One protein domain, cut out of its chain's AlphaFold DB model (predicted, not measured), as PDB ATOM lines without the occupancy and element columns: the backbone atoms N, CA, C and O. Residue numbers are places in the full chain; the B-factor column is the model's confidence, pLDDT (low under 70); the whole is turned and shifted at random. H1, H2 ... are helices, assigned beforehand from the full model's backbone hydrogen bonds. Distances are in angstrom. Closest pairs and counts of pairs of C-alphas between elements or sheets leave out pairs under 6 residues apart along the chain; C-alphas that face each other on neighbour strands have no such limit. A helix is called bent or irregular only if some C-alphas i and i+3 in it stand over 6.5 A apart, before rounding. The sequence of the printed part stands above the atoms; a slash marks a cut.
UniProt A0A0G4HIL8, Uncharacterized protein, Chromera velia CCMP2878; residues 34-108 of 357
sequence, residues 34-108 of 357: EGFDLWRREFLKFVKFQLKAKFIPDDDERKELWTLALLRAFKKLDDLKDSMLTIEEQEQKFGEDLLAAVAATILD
ATOM      1  N   GLU A  34     -49.183 -16.635  36.180       76.94
ATOM      2  CA  GLU A  34     -49.424 -17.363  34.919       76.94
ATOM      3  C   GLU A  34     -49.969 -16.446  33.807       76.94
ATOM      4  O   GLU A  34     -49.815 -16.728  32.618       76.94
ATOM      5  N   GLY A  35     -50.602 -15.329  34.184       81.75
ATOM      6  CA  GLY A  35     -51.130 -14.323  33.266       81.75
ATOM      7  C   GLY A  35     -50.163 -13.183  32.931       81.75
ATOM      8  O   GLY A  35     -50.546 -12.308  32.150       81.75
ATOM      9  N   PHE A  36     -48.949 -13.155  33.500       84.94
ATOM     10  CA  PHE A  36     -48.093 -11.961  33.524       84.94
ATOM     11  C   PHE A  36     -47.828 -11.363  32.139       84.94
ATOM     12  O   PHE A  36     -48.070 -10.177  31.936       84.94
ATOM     13  N   ASP A  37     -47.418 -12.163  31.151       85.06
ATOM     14  CA  ASP A  37     -47.123 -11.655  29.803       85.06
ATOM     15  C   ASP A  37     -48.355 -11.132  29.057       85.06
ATOM     16  O   ASP A  37     -48.230 -10.307  28.150       85.06
ATOM     17  N   LEU A  38     -49.559 -11.616  29.373       88.31
ATOM     18  CA  LEU A  38     -50.796 -11.087  28.794       88.31
ATOM     19  C   LEU A  38     -51.197  -9.784  29.493       88.31
ATOM     20  O   LEU A  38     -51.433  -8.782  28.817       88.31
ATOM     21  N   TRP A  39     -51.191  -9.784  30.828       91.12
ATOM     22  CA  TRP A  39     -51.448  -8.596  31.640       91.12
ATOM     23  C   TRP A  39     -50.476  -7.459  31.294       91.12
ATOM     24  O   TRP A  39     -50.926  -6.359  30.996       91.12
ATOM     25  N   ARG A  40     -49.165  -7.731  31.219       89.44
ATOM     26  CA  ARG A  40     -48.114  -6.748  30.907       89.44
ATOM     27  C   ARG A  40     -48.371  -6.037  29.582       89.44
ATOM     28  O   ARG A  40     -48.183  -4.826  29.497       89.44
ATOM     29  N   ARG A  41     -48.811  -6.764  28.548       89.44
ATOM     30  CA  ARG A  41     -49.112  -6.189  27.225       89.44
ATOM     31  C   ARG A  41     -50.335  -5.278  27.253       89.44
ATOM     32  O   ARG A  41     -50.280  -4.195  26.675       89.44
ATOM     33  N   GLU A  42     -51.407  -5.674  27.935       90.81
ATOM     34  CA  GLU A  42     -52.596  -4.826  28.072       90.81
ATOM     35  C   GLU A  42     -52.337  -3.629  29.004       90.81
ATOM     36  O   GLU A  42     -52.663  -2.504  28.634       90.81
ATOM     37  N   PHE A  43     -51.655  -3.818  30.141       91.06
ATOM     38  CA  PHE A  43     -51.214  -2.730  31.022       91.06
ATOM     39  C   PHE A  43     -50.394  -1.692  30.248       91.06
ATOM     40  O   PHE A  43     -50.783  -0.526  30.218       91.06
ATOM     41  N   LEU A  44     -49.332  -2.117  29.545       91.31
ATOM     42  CA  LEU A  44     -48.492  -1.233  28.724       91.31
ATOM     43  C   LEU A  44     -49.298  -0.481  27.656       91.31
ATOM     44  O   LEU A  44     -49.054   0.695  27.410       91.31
ATOM     45  N   LYS A  45     -50.281  -1.134  27.034       90.00
ATOM     46  CA  LYS A  45     -51.166  -0.537  26.024       90.00
ATOM     47  C   LYS A  45     -52.098   0.533  26.610       90.00
ATOM     48  O   LYS A  45     -52.272   1.570  25.972       90.00
ATOM     49  N   PHE A  46     -52.654   0.327  27.806       89.44
ATOM     50  CA  PHE A  46     -53.485   1.331  28.481       89.44
ATOM     51  C   PHE A  46     -52.656   2.483  29.061       89.44
ATOM     52  O   PHE A  46     -52.959   3.644  28.783       89.44
ATOM     53  N   VAL A  47     -51.574   2.204  29.794       89.88
ATOM     54  CA  VAL A  47     -50.752   3.255  30.423       89.88
ATOM     55  C   VAL A  47     -50.084   4.161  29.377       89.88
ATOM     56  O   VAL A  47     -50.153   5.380  29.508       89.88
ATOM     57  N   LYS A  48     -49.588   3.609  28.254       88.94
ATOM     58  CA  LYS A  48     -49.086   4.398  27.104       88.94
ATOM     59  C   LYS A  48     -50.170   5.170  26.350       88.94
ATOM     60  O   LYS A  48     -49.834   5.968  25.475       88.94
ATOM     61  N   PHE A  49     -51.456   4.917  26.603       88.94
ATOM     62  CA  PHE A  49     -52.551   5.717  26.050       88.94
ATOM     63  C   PHE A  49     -52.921   6.878  26.976       88.94
ATOM     64  O   PHE A  49     -53.044   8.003  26.495       88.94
ATOM     65  N   GLN A  50     -53.061   6.600  28.276       88.88
ATOM     66  CA  GLN A  50     -53.459   7.580  29.289       88.88
ATOM     67  C   GLN A  50     -52.329   8.579  29.574       88.88
ATOM     68  O   GLN A  50     -52.524   9.786  29.460       88.88
ATOM     69  N   LEU A  51     -51.119   8.086  29.853       88.69
ATOM     70  CA  LEU A  51     -49.955   8.897  30.229       88.69
ATOM     71  C   LEU A  51     -49.193   9.417  28.993       88.69
ATOM     72  O   LEU A  51     -47.970   9.336  28.913       88.69
ATOM     73  N   LYS A  52     -49.907   9.922  27.977       87.69
ATOM     74  CA  LYS A  52     -49.287  10.572  26.808       87.69
ATOM     75  C   LYS A  52     -48.950  12.026  27.118       87.69
ATOM     76  O   LYS A  52     -49.788  12.732  27.665       87.69
ATOM     77  N   ALA A  53     -47.817  12.518  26.613       87.56
ATOM     78  CA  ALA A  53     -47.404  13.924  26.734       87.56
ATOM     79  C   ALA A  53     -48.469  14.945  26.261       87.56
ATOM     80  O   ALA A  53     -48.549  16.053  26.772       87.56
ATOM     81  N   LYS A  54     -49.352  14.567  25.325       88.69
ATOM     82  CA  LYS A  54     -50.481  15.410  24.877       88.69
ATOM     83  C   LYS A  54     -51.668  15.505  25.857       88.69
ATOM     84  O   LYS A  54     -52.647  16.179  25.557       88.69
ATOM     85  N   PHE A  55     -51.628  14.745  26.949       86.44
ATOM     86  CA  PHE A  55     -52.615  14.729  28.031       86.44
ATOM     87  C   PHE A  55     -51.968  15.138  29.361       86.44
ATOM     88  O   PHE A  55     -52.594  15.850  30.135       86.44
ATOM     89  N   ILE A  56     -50.723  14.708  29.590       87.50
ATOM     90  CA  ILE A  56     -49.912  14.991  30.779       87.50
ATOM     91  C   ILE A  56     -48.548  15.507  30.286       87.50
ATOM     92  O   ILE A  56     -47.649  14.693  30.036       87.50
ATOM     93  N   PRO A  57     -48.425  16.825  30.012       86.12
ATOM     94  CA  PRO A  57     -47.245  17.410  29.366       86.12
ATOM     95  C   PRO A  57     -46.010  17.403  30.255       86.12
ATOM     96  O   PRO A  57     -44.906  17.214  29.745       86.12
ATOM     97  N   ASP A  58     -46.206  17.558  31.563       91.19
ATOM     98  CA  ASP A  58     -45.143  17.412  32.544       91.19
ATOM     99  C   ASP A  58     -44.583  15.980  32.524       91.19
ATOM    100  O   ASP A  58     -45.296  15.018  32.214       91.19
ATOM    101  N   ASP A  59     -43.279  15.844  32.757       87.62
ATOM    102  CA  ASP A  59     -42.575  14.566  32.667       87.62
ATOM    103  C   ASP A  59     -42.406  13.891  34.033       87.62
ATOM    104  O   ASP A  59     -42.286  12.671  34.083       87.62
ATOM    105  N   ASP A  60     -42.414  14.642  35.135       87.50
ATOM    106  CA  ASP A  60     -42.250  14.116  36.493       87.50
ATOM    107  C   ASP A  60     -43.603  13.690  37.080       87.50
ATOM    108  O   ASP A  60     -43.715  12.578  37.595       87.50
ATOM    109  N   GLU A  61     -44.676  14.451  36.836       88.19
ATOM    110  CA  GLU A  61     -46.061  14.003  37.064       88.19
ATOM    111  C   GLU A  61     -46.339  12.696  36.297       88.19
ATOM    112  O   GLU A  61     -46.924  11.743  36.814       88.19
ATOM    113  N   ARG A  62     -45.849  12.586  35.056       88.50
ATOM    114  CA  ARG A  62     -46.011  11.374  34.239       88.50
ATOM    115  C   ARG A  62     -45.223  10.177  34.784       88.50
ATOM    116  O   ARG A  62     -45.701   9.048  34.658       88.50
ATOM    117  N   LYS A  63     -44.048  10.404  35.389       85.62
ATOM    118  CA  LYS A  63     -43.282   9.376  36.121       85.62
ATOM    119  C   LYS A  63     -44.050   8.914  37.358       85.62
ATOM    120  O   LYS A  63     -44.279   7.713  37.502       85.62
ATOM    121  N   GLU A  64     -44.496   9.848  38.198       86.12
ATOM    122  CA  GLU A  64     -45.245   9.570  39.429       86.12
ATOM    123  C   GLU A  64     -46.504   8.744  39.135       86.12
ATOM    124  O   GLU A  64     -46.715   7.678  39.718       86.12
ATOM    125  N   LEU A  65     -47.305   9.166  38.152       88.88
ATOM    126  CA  LEU A  65     -48.522   8.460  37.752       88.88
ATOM    127  C   LEU A  65     -48.249   7.073  37.162       88.88
ATOM    128  O   LEU A  65     -49.091   6.181  37.290       88.88
ATOM    129  N   TRP A  66     -47.086   6.847  36.549       89.00
ATOM    130  CA  TRP A  66     -46.692   5.510  36.106       89.00
ATOM    131  C   TRP A  66     -46.352   4.605  37.297       89.00
ATOM    132  O   TRP A  66     -46.804   3.458  37.346       89.00
ATOM    133  N   THR A  67     -45.619   5.121  38.286       84.94
ATOM    134  CA  THR A  67     -45.312   4.411  39.538       84.94
ATOM    135  C   THR A  67     -46.590   4.085  40.318       84.94
ATOM    136  O   THR A  67     -46.815   2.927  40.671       84.94
ATOM    137  N   LEU A  68     -47.499   5.051  40.486       86.44
ATOM    138  CA  LEU A  68     -48.804   4.848  41.128       86.44
ATOM    139  C   LEU A  68     -49.683   3.829  40.377       86.44
ATOM    140  O   LEU A  68     -50.354   3.007  41.009       86.44
ATOM    141  N   ALA A  69     -49.650   3.822  39.039       89.31
ATOM    142  CA  ALA A  69     -50.346   2.816  38.237       89.31
ATOM    143  C   ALA A  69     -49.774   1.400  38.441       89.31
ATOM    144  O   ALA A  69     -50.546   0.445  38.530       89.31
ATOM    145  N   LEU A  70     -48.448   1.250  38.560       86.81
ATOM    146  CA  LEU A  70     -47.808  -0.034  38.872       86.81
ATOM    147  C   LEU A  70     -48.148  -0.510  40.292       86.81
ATOM    148  O   LEU A  70     -48.606  -1.641  40.459       86.81
ATOM    149  N   LEU A  71     -48.008   0.356  41.301       84.12
ATOM    150  CA  LEU A  71     -48.338   0.041  42.697       84.12
ATOM    151  C   LEU A  71     -49.808  -0.386  42.847       84.12
ATOM    152  O   LEU A  71     -50.104  -1.379  43.515       84.12
ATOM    153  N   ARG A  72     -50.745   0.291  42.164       86.81
ATOM    154  CA  ARG A  72     -52.153  -0.139  42.129       86.81
ATOM    155  C   ARG A  72     -52.332  -1.486  41.427       86.81
ATOM    156  O   ARG A  72     -53.135  -2.286  41.897       86.81
ATOM    157  N   ALA A  73     -51.615  -1.753  40.336       87.56
ATOM    158  CA  ALA A  73     -51.763  -3.007  39.601       87.56
ATOM    159  C   ALA A  73     -51.270  -4.235  40.386       87.56
ATOM    160  O   ALA A  73     -51.869  -5.304  40.271       87.56
ATOM    161  N   PHE A  74     -50.214  -4.089  41.193       83.00
ATOM    162  CA  PHE A  74     -49.646  -5.179  41.997       83.00
ATOM    163  C   PHE A  74     -50.309  -5.365  43.371       83.00
ATOM    164  O   PHE A  74     -50.105  -6.399  44.002       83.00
ATOM    165  N   LYS A  75     -51.173  -4.431  43.799       82.06
ATOM    166  CA  LYS A  75     -51.861  -4.380  45.108       82.06
ATOM    167  C   LYS A  75     -52.485  -5.697  45.611       82.06
ATOM    168  O   LYS A  75     -52.677  -5.850  46.816       82.06
ATOM    169  N   LYS A  76     -52.859  -6.617  44.715       75.06
ATOM    170  CA  LYS A  76     -53.518  -7.897  45.041       75.06
ATOM    171  C   LYS A  76     -52.588  -9.103  45.185       75.06
ATOM    172  O   LYS A  76     -53.071 -10.160  45.577       75.06
ATOM    173  N   LEU A  77     -51.300  -8.978  44.871       70.38
ATOM    174  CA  LEU A  77     -50.351 -10.082  44.997       70.38
ATOM    175  C   LEU A  77     -49.501  -9.918  46.255       70.38
ATOM    176  O   LEU A  77     -48.588  -9.097  46.299       70.38
ATOM    177  N   ASP A  78     -49.774 -10.751  47.260       66.69
ATOM    178  CA  ASP A  78     -48.948 -10.852  48.466       66.69
ATOM    179  C   ASP A  78     -47.480 -11.168  48.128       66.69
ATOM    180  O   ASP A  78     -46.579 -10.564  48.708       66.69
ATOM    181  N   ASP A  79     -47.249 -12.012  47.113       60.81
ATOM    182  CA  ASP A  79     -45.928 -12.363  46.563       60.81
ATOM    183  C   ASP A  79     -45.110 -11.165  46.052       60.81
ATOM    184  O   ASP A  79     -43.902 -11.304  45.836       60.81
ATOM    185  N   LEU A  80     -45.770 -10.021  45.820       63.53
ATOM    186  CA  LEU A  80     -45.204  -8.796  45.256       63.53
ATOM    187  C   LEU A  80     -45.069  -7.654  46.269       63.53
ATOM    188  O   LEU A  80     -44.661  -6.563  45.880       63.53
ATOM    189  N   LYS A  81     -45.339  -7.875  47.560       66.50
ATOM    190  CA  LYS A  81     -45.114  -6.849  48.598       66.50
ATOM    191  C   LYS A  81     -43.650  -6.410  48.668       66.50
ATOM    192  O   LYS A  81     -43.372  -5.215  48.649       66.50
ATOM    193  N   ASP A  82     -42.722  -7.359  48.591       61.84
ATOM    194  CA  ASP A  82     -41.285  -7.071  48.497       61.84
ATOM    195  C   ASP A  82     -40.938  -6.354  47.175       61.84
ATOM    196  O   ASP A  82     -40.032  -5.524  47.112       61.84
ATOM    197  N   SER A  83     -41.712  -6.607  46.111       61.12
ATOM    198  CA  SER A  83     -41.586  -5.891  44.834       61.12
ATOM    199  C   SER A  83     -42.174  -4.473  44.866       61.12
ATOM    200  O   SER A  83     -41.752  -3.654  44.058       61.12
ATOM    201  N   MET A  84     -43.091  -4.148  45.787       64.62
ATOM    202  CA  MET A  84     -43.535  -2.765  46.022       64.62
ATOM    203  C   MET A  84     -42.429  -1.949  46.697       64.62
ATOM    204  O   MET A  84     -42.105  -0.873  46.206       64.62
ATOM    205  N   LEU A  85     -41.757  -2.509  47.709       64.44
ATOM    206  CA  LEU A  85     -40.538  -1.910  48.275       64.44
ATOM    207  C   LEU A  85     -39.461  -1.738  47.187       64.44
ATOM    208  O   LEU A  85     -38.885  -0.669  47.042       64.44
ATOM    209  N   THR A  86     -39.282  -2.743  46.325       64.06
ATOM    210  CA  THR A  86     -38.358  -2.685  45.172       64.06
ATOM    211  C   THR A  86     -38.762  -1.650  44.099       64.06
ATOM    212  O   THR A  86     -37.932  -1.288  43.260       64.06
ATOM    213  N   ILE A  87     -40.021  -1.191  44.073       68.12
ATOM    214  CA  ILE A  87     -40.490  -0.076  43.226       68.12
ATOM    215  C   ILE A  87     -40.153   1.260  43.889       68.12
ATOM    216  O   ILE A  87     -39.647   2.151  43.214       68.12
ATOM    217  N   GLU A  88     -40.402   1.376  45.193       66.75
ATOM    218  CA  GLU A  88     -40.104   2.567  45.997       66.75
ATOM    219  C   GLU A  88     -38.585   2.834  46.069       66.75
ATOM    220  O   GLU A  88     -38.160   3.975  45.938       66.75
ATOM    221  N   GLU A  89     -37.751   1.791  46.146       67.44
ATOM    222  CA  GLU A  89     -36.280   1.890  46.106       67.44
ATOM    223  C   GLU A  89     -35.698   2.214  44.712       67.44
ATOM    224  O   GLU A  89     -34.530   2.591  44.603       67.44
ATOM    225  N   GLN A  90     -36.460   2.061  43.621       63.50
ATOM    226  CA  GLN A  90     -35.955   2.246  42.250       63.50
ATOM    227  C   GLN A  90     -36.215   3.646  41.677       63.50
ATOM    228  O   GLN A  90     -36.523   3.791  40.496       63.50
ATOM    229  N   GLU A  91     -35.959   4.685  42.477       61.47
ATOM    230  CA  GLU A  91     -36.080   6.117  42.129       61.47
ATOM    231  C   GLU A  91     -35.334   6.556  40.846       61.47
ATOM    232  O   GLU A  91     -35.564   7.648  40.334       61.47
ATOM    233  N   GLN A  92     -34.430   5.732  40.303       65.12
ATOM    234  CA  GLN A  92     -33.711   6.002  39.049       65.12
ATOM    235  C   GLN A  92     -34.322   5.334  37.804       65.12
ATOM    236  O   GLN A  92     -33.830   5.557  36.696       65.12
ATOM    237  N   LYS A  93     -35.364   4.501  37.941       73.00
ATOM    238  CA  LYS A  93     -36.037   3.849  36.807       73.00
ATOM    239  C   LYS A  93     -37.513   4.187  36.795       73.00
ATOM    240  O   LYS A  93     -38.211   4.058  37.791       73.00
ATOM    241  N   PHE A  94     -38.006   4.515  35.610       77.31
ATOM    242  CA  PHE A  94     -39.394   4.893  35.391       77.31
ATOM    243  C   PHE A  94     -39.970   4.138  34.196       77.31
ATOM    244  O   PHE A  94     -39.259   3.425  33.483       77.31
ATOM    245  N   GLY A  95     -41.272   4.287  33.962       81.62
ATOM    246  CA  GLY A  95     -41.884   3.816  32.728       81.62
ATOM    247  C   GLY A  95     -41.749   2.304  32.509       81.62
ATOM    248  O   GLY A  95     -42.027   1.472  33.381       81.62
ATOM    249  N   GLU A  96     -41.323   1.938  31.302       84.81
ATOM    250  CA  GLU A  96     -41.145   0.541  30.908       84.81
ATOM    251  C   GLU A  96     -39.939  -0.122  31.577       84.81
ATOM    252  O   GLU A  96     -39.988  -1.331  31.798       84.81
ATOM    253  N   ASP A  97     -38.910   0.643  31.953       84.56
ATOM    254  CA  ASP A  97     -37.691   0.125  32.585       84.56
ATOM    255  C   ASP A  97     -37.921  -0.245  34.051       84.56
ATOM    256  O   ASP A  97     -37.407  -1.261  34.521       84.56
ATOM    257  N   LEU A  98     -38.771   0.513  34.755       83.00
ATOM    258  CA  LEU A  98     -39.266   0.144  36.083       83.00
ATOM    259  C   LEU A  98     -40.055  -1.170  36.014       83.00
ATOM    260  O   LEU A  98     -39.749  -2.121  36.730       83.00
ATOM    261  N   LEU A  99     -41.009  -1.277  35.080       85.31
ATOM    262  CA  LEU A  99     -41.768  -2.515  34.867       85.31
ATOM    263  C   LEU A  99     -40.880  -3.677  34.387       85.31
ATOM    264  O   LEU A  99     -41.170  -4.826  34.706       85.31
ATOM    265  N   ALA A 100     -39.805  -3.419  33.640       83.44
ATOM    266  CA  ALA A 100     -38.851  -4.443  33.219       83.44
ATOM    267  C   ALA A 100     -37.959  -4.919  34.377       83.44
ATOM    268  O   ALA A 100     -37.710  -6.116  34.483       83.44
ATOM    269  N   ALA A 101     -37.522  -4.020  35.263       79.69
ATOM    270  CA  ALA A 101     -36.754  -4.373  36.454       79.69
ATOM    271  C   ALA A 101     -37.601  -5.154  37.471       79.69
ATOM    272  O   ALA A 101     -37.150  -6.170  37.991       79.69
ATOM    273  N   VAL A 102     -38.853  -4.735  37.677       77.25
ATOM    274  CA  VAL A 102     -39.845  -5.457  38.485       77.25
ATOM    275  C   VAL A 102     -40.187  -6.809  37.851       77.25
ATOM    276  O   VAL A 102     -40.208  -7.825  38.535       77.25
ATOM    277  N   ALA A 103     -40.358  -6.883  36.528       77.56
ATOM    278  CA  ALA A 103     -40.494  -8.171  35.847       77.56
ATOM    279  C   ALA A 103     -39.257  -9.068  36.045       77.56
ATOM    280  O   ALA A 103     -39.410 -10.279  36.147       77.56
ATOM    281  N   ALA A 104     -38.048  -8.502  36.105       76.12
ATOM    282  CA  ALA A 104     -36.810  -9.263  36.250       76.12
ATOM    283  C   ALA A 104     -36.597  -9.846  37.657       76.12
ATOM    284  O   ALA A 104     -36.036 -10.933  37.752       76.12
ATOM    285  N   THR A 105     -37.051  -9.180  38.727       70.94
ATOM    286  CA  THR A 105     -37.047  -9.770  40.078       70.94
ATOM    287  C   THR A 105     -38.130 -10.839  40.209       70.94
ATOM    288  O   THR A 105     -37.840 -11.971  40.581       70.94
ATOM    289  N   ILE A 106     -39.366 -10.520  39.814       67.00
ATOM    290  CA  ILE A 106     -40.515 -11.428  39.945       67.00
ATOM    291  C   ILE A 106     -40.341 -12.702  39.103       67.00
ATOM    292  O   ILE A 106     -40.701 -13.797  39.538       67.00
ATOM    293  N   LEU A 107     -39.812 -12.566  37.885       68.25
ATOM    294  CA  LEU A 107     -39.597 -13.679  36.961       68.25
ATOM    295  C   LEU A 107     -38.181 -14.269  37.043       68.25
ATOM    296  O   LEU A 107     -37.846 -15.054  36.154       68.25
ATOM    297  N   ASP A 108     -37.343 -13.934  38.042       68.19
ATOM    298  CA  ASP A 108     -36.007 -14.543  38.147       68.19
ATOM    299  C   ASP A 108     -36.161 -16.075  38.232       68.19
ATOM    300  O   ASP A 108     -36.745 -16.594  39.198       68.19
TER     301      ASP A 108
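What this domain is: This is residues 34 to 108 of the 357 residues of an uncharacterized protein of Chromera velia CCMP2878 (UniProt A0A0G4HIL8). Four helices make an up-and-down bundle, each running against the one before it in the chain. H2, H3 and H4 touch one another and form a triangle, while H1, the longest, runs along the side of H2 and H4 away from H3, more loosely joined. The printed part has 75 residues with four named helices, H1 to H4 in chain order, and no named strand; the class is all helix. It is compact, with a radius of gyration of the C-alphas of 12.2 A and spans of 35 by 26 by 19 A.

Where its parts are: H1, residues 34 to 50, is 25.9 A long from C-alpha 34 at (-49.424, -17.363, 34.919) to C-alpha 50, with a kink of 26 degrees near residue 41. H2, residues 60 to 74, is 21.4 A long. H3, residues 78 to 88, is 16.3 A long. H4, residues 95 to 106, is 16.9 A long and ends at C-alpha 106, (-40.515, -11.428, 39.945). H1 and H3 are irregular: C-alphas 34 and 37 are 8.0 A apart, and C-alphas 79 and 82 are 7.3 A apart.

How they stand to each other: H1 is close to H2 but not clearly touching; their closest C-alphas, those of Val 47 and Trp 66, are 7.3 A apart, at a shallow tilt of 28 degrees, opposite ways. H1 is likewise close to H4 but not clearly touching, with Leu 44 and Glu 96 closest at 7.9 A between C-alphas, at a shallow tilt of 14 degrees, opposite ways. H1 and H3 are apart. H4 touches H2 with residues 95 to 99 alone, the closest C-alphas being those of Trp 66 and Gly 95, 6.1 A; they run the same way at a shallow tilt of 31 degrees. H2 and H3 form a helical hairpin and touch, closest at the C-alphas of Leu 71 and Met 84, 6.5 A, at a shallow tilt of 13 degrees. H3 and H4, also a helical hairpin, touch at a steep tilt of 44 degrees, with the C-alphas of Ser 83 and Val 102 closest at 6.6 A. Every O i to N i+4 pair is within hydrogen-bond range in H2 and H4, against 10 of 13 in H1 and 5 of 7 in H3.

The domain as a whole: The C-alphas farthest apart, those of Lys 54 and Asp 108, are 35.8 A apart. The printed part has no cut; the link from H2 to H3 is tight, the other two are short. The mean pLDDT of the printed part is 80.3, and residues 78 to 92 and 106 to 108 are under 70.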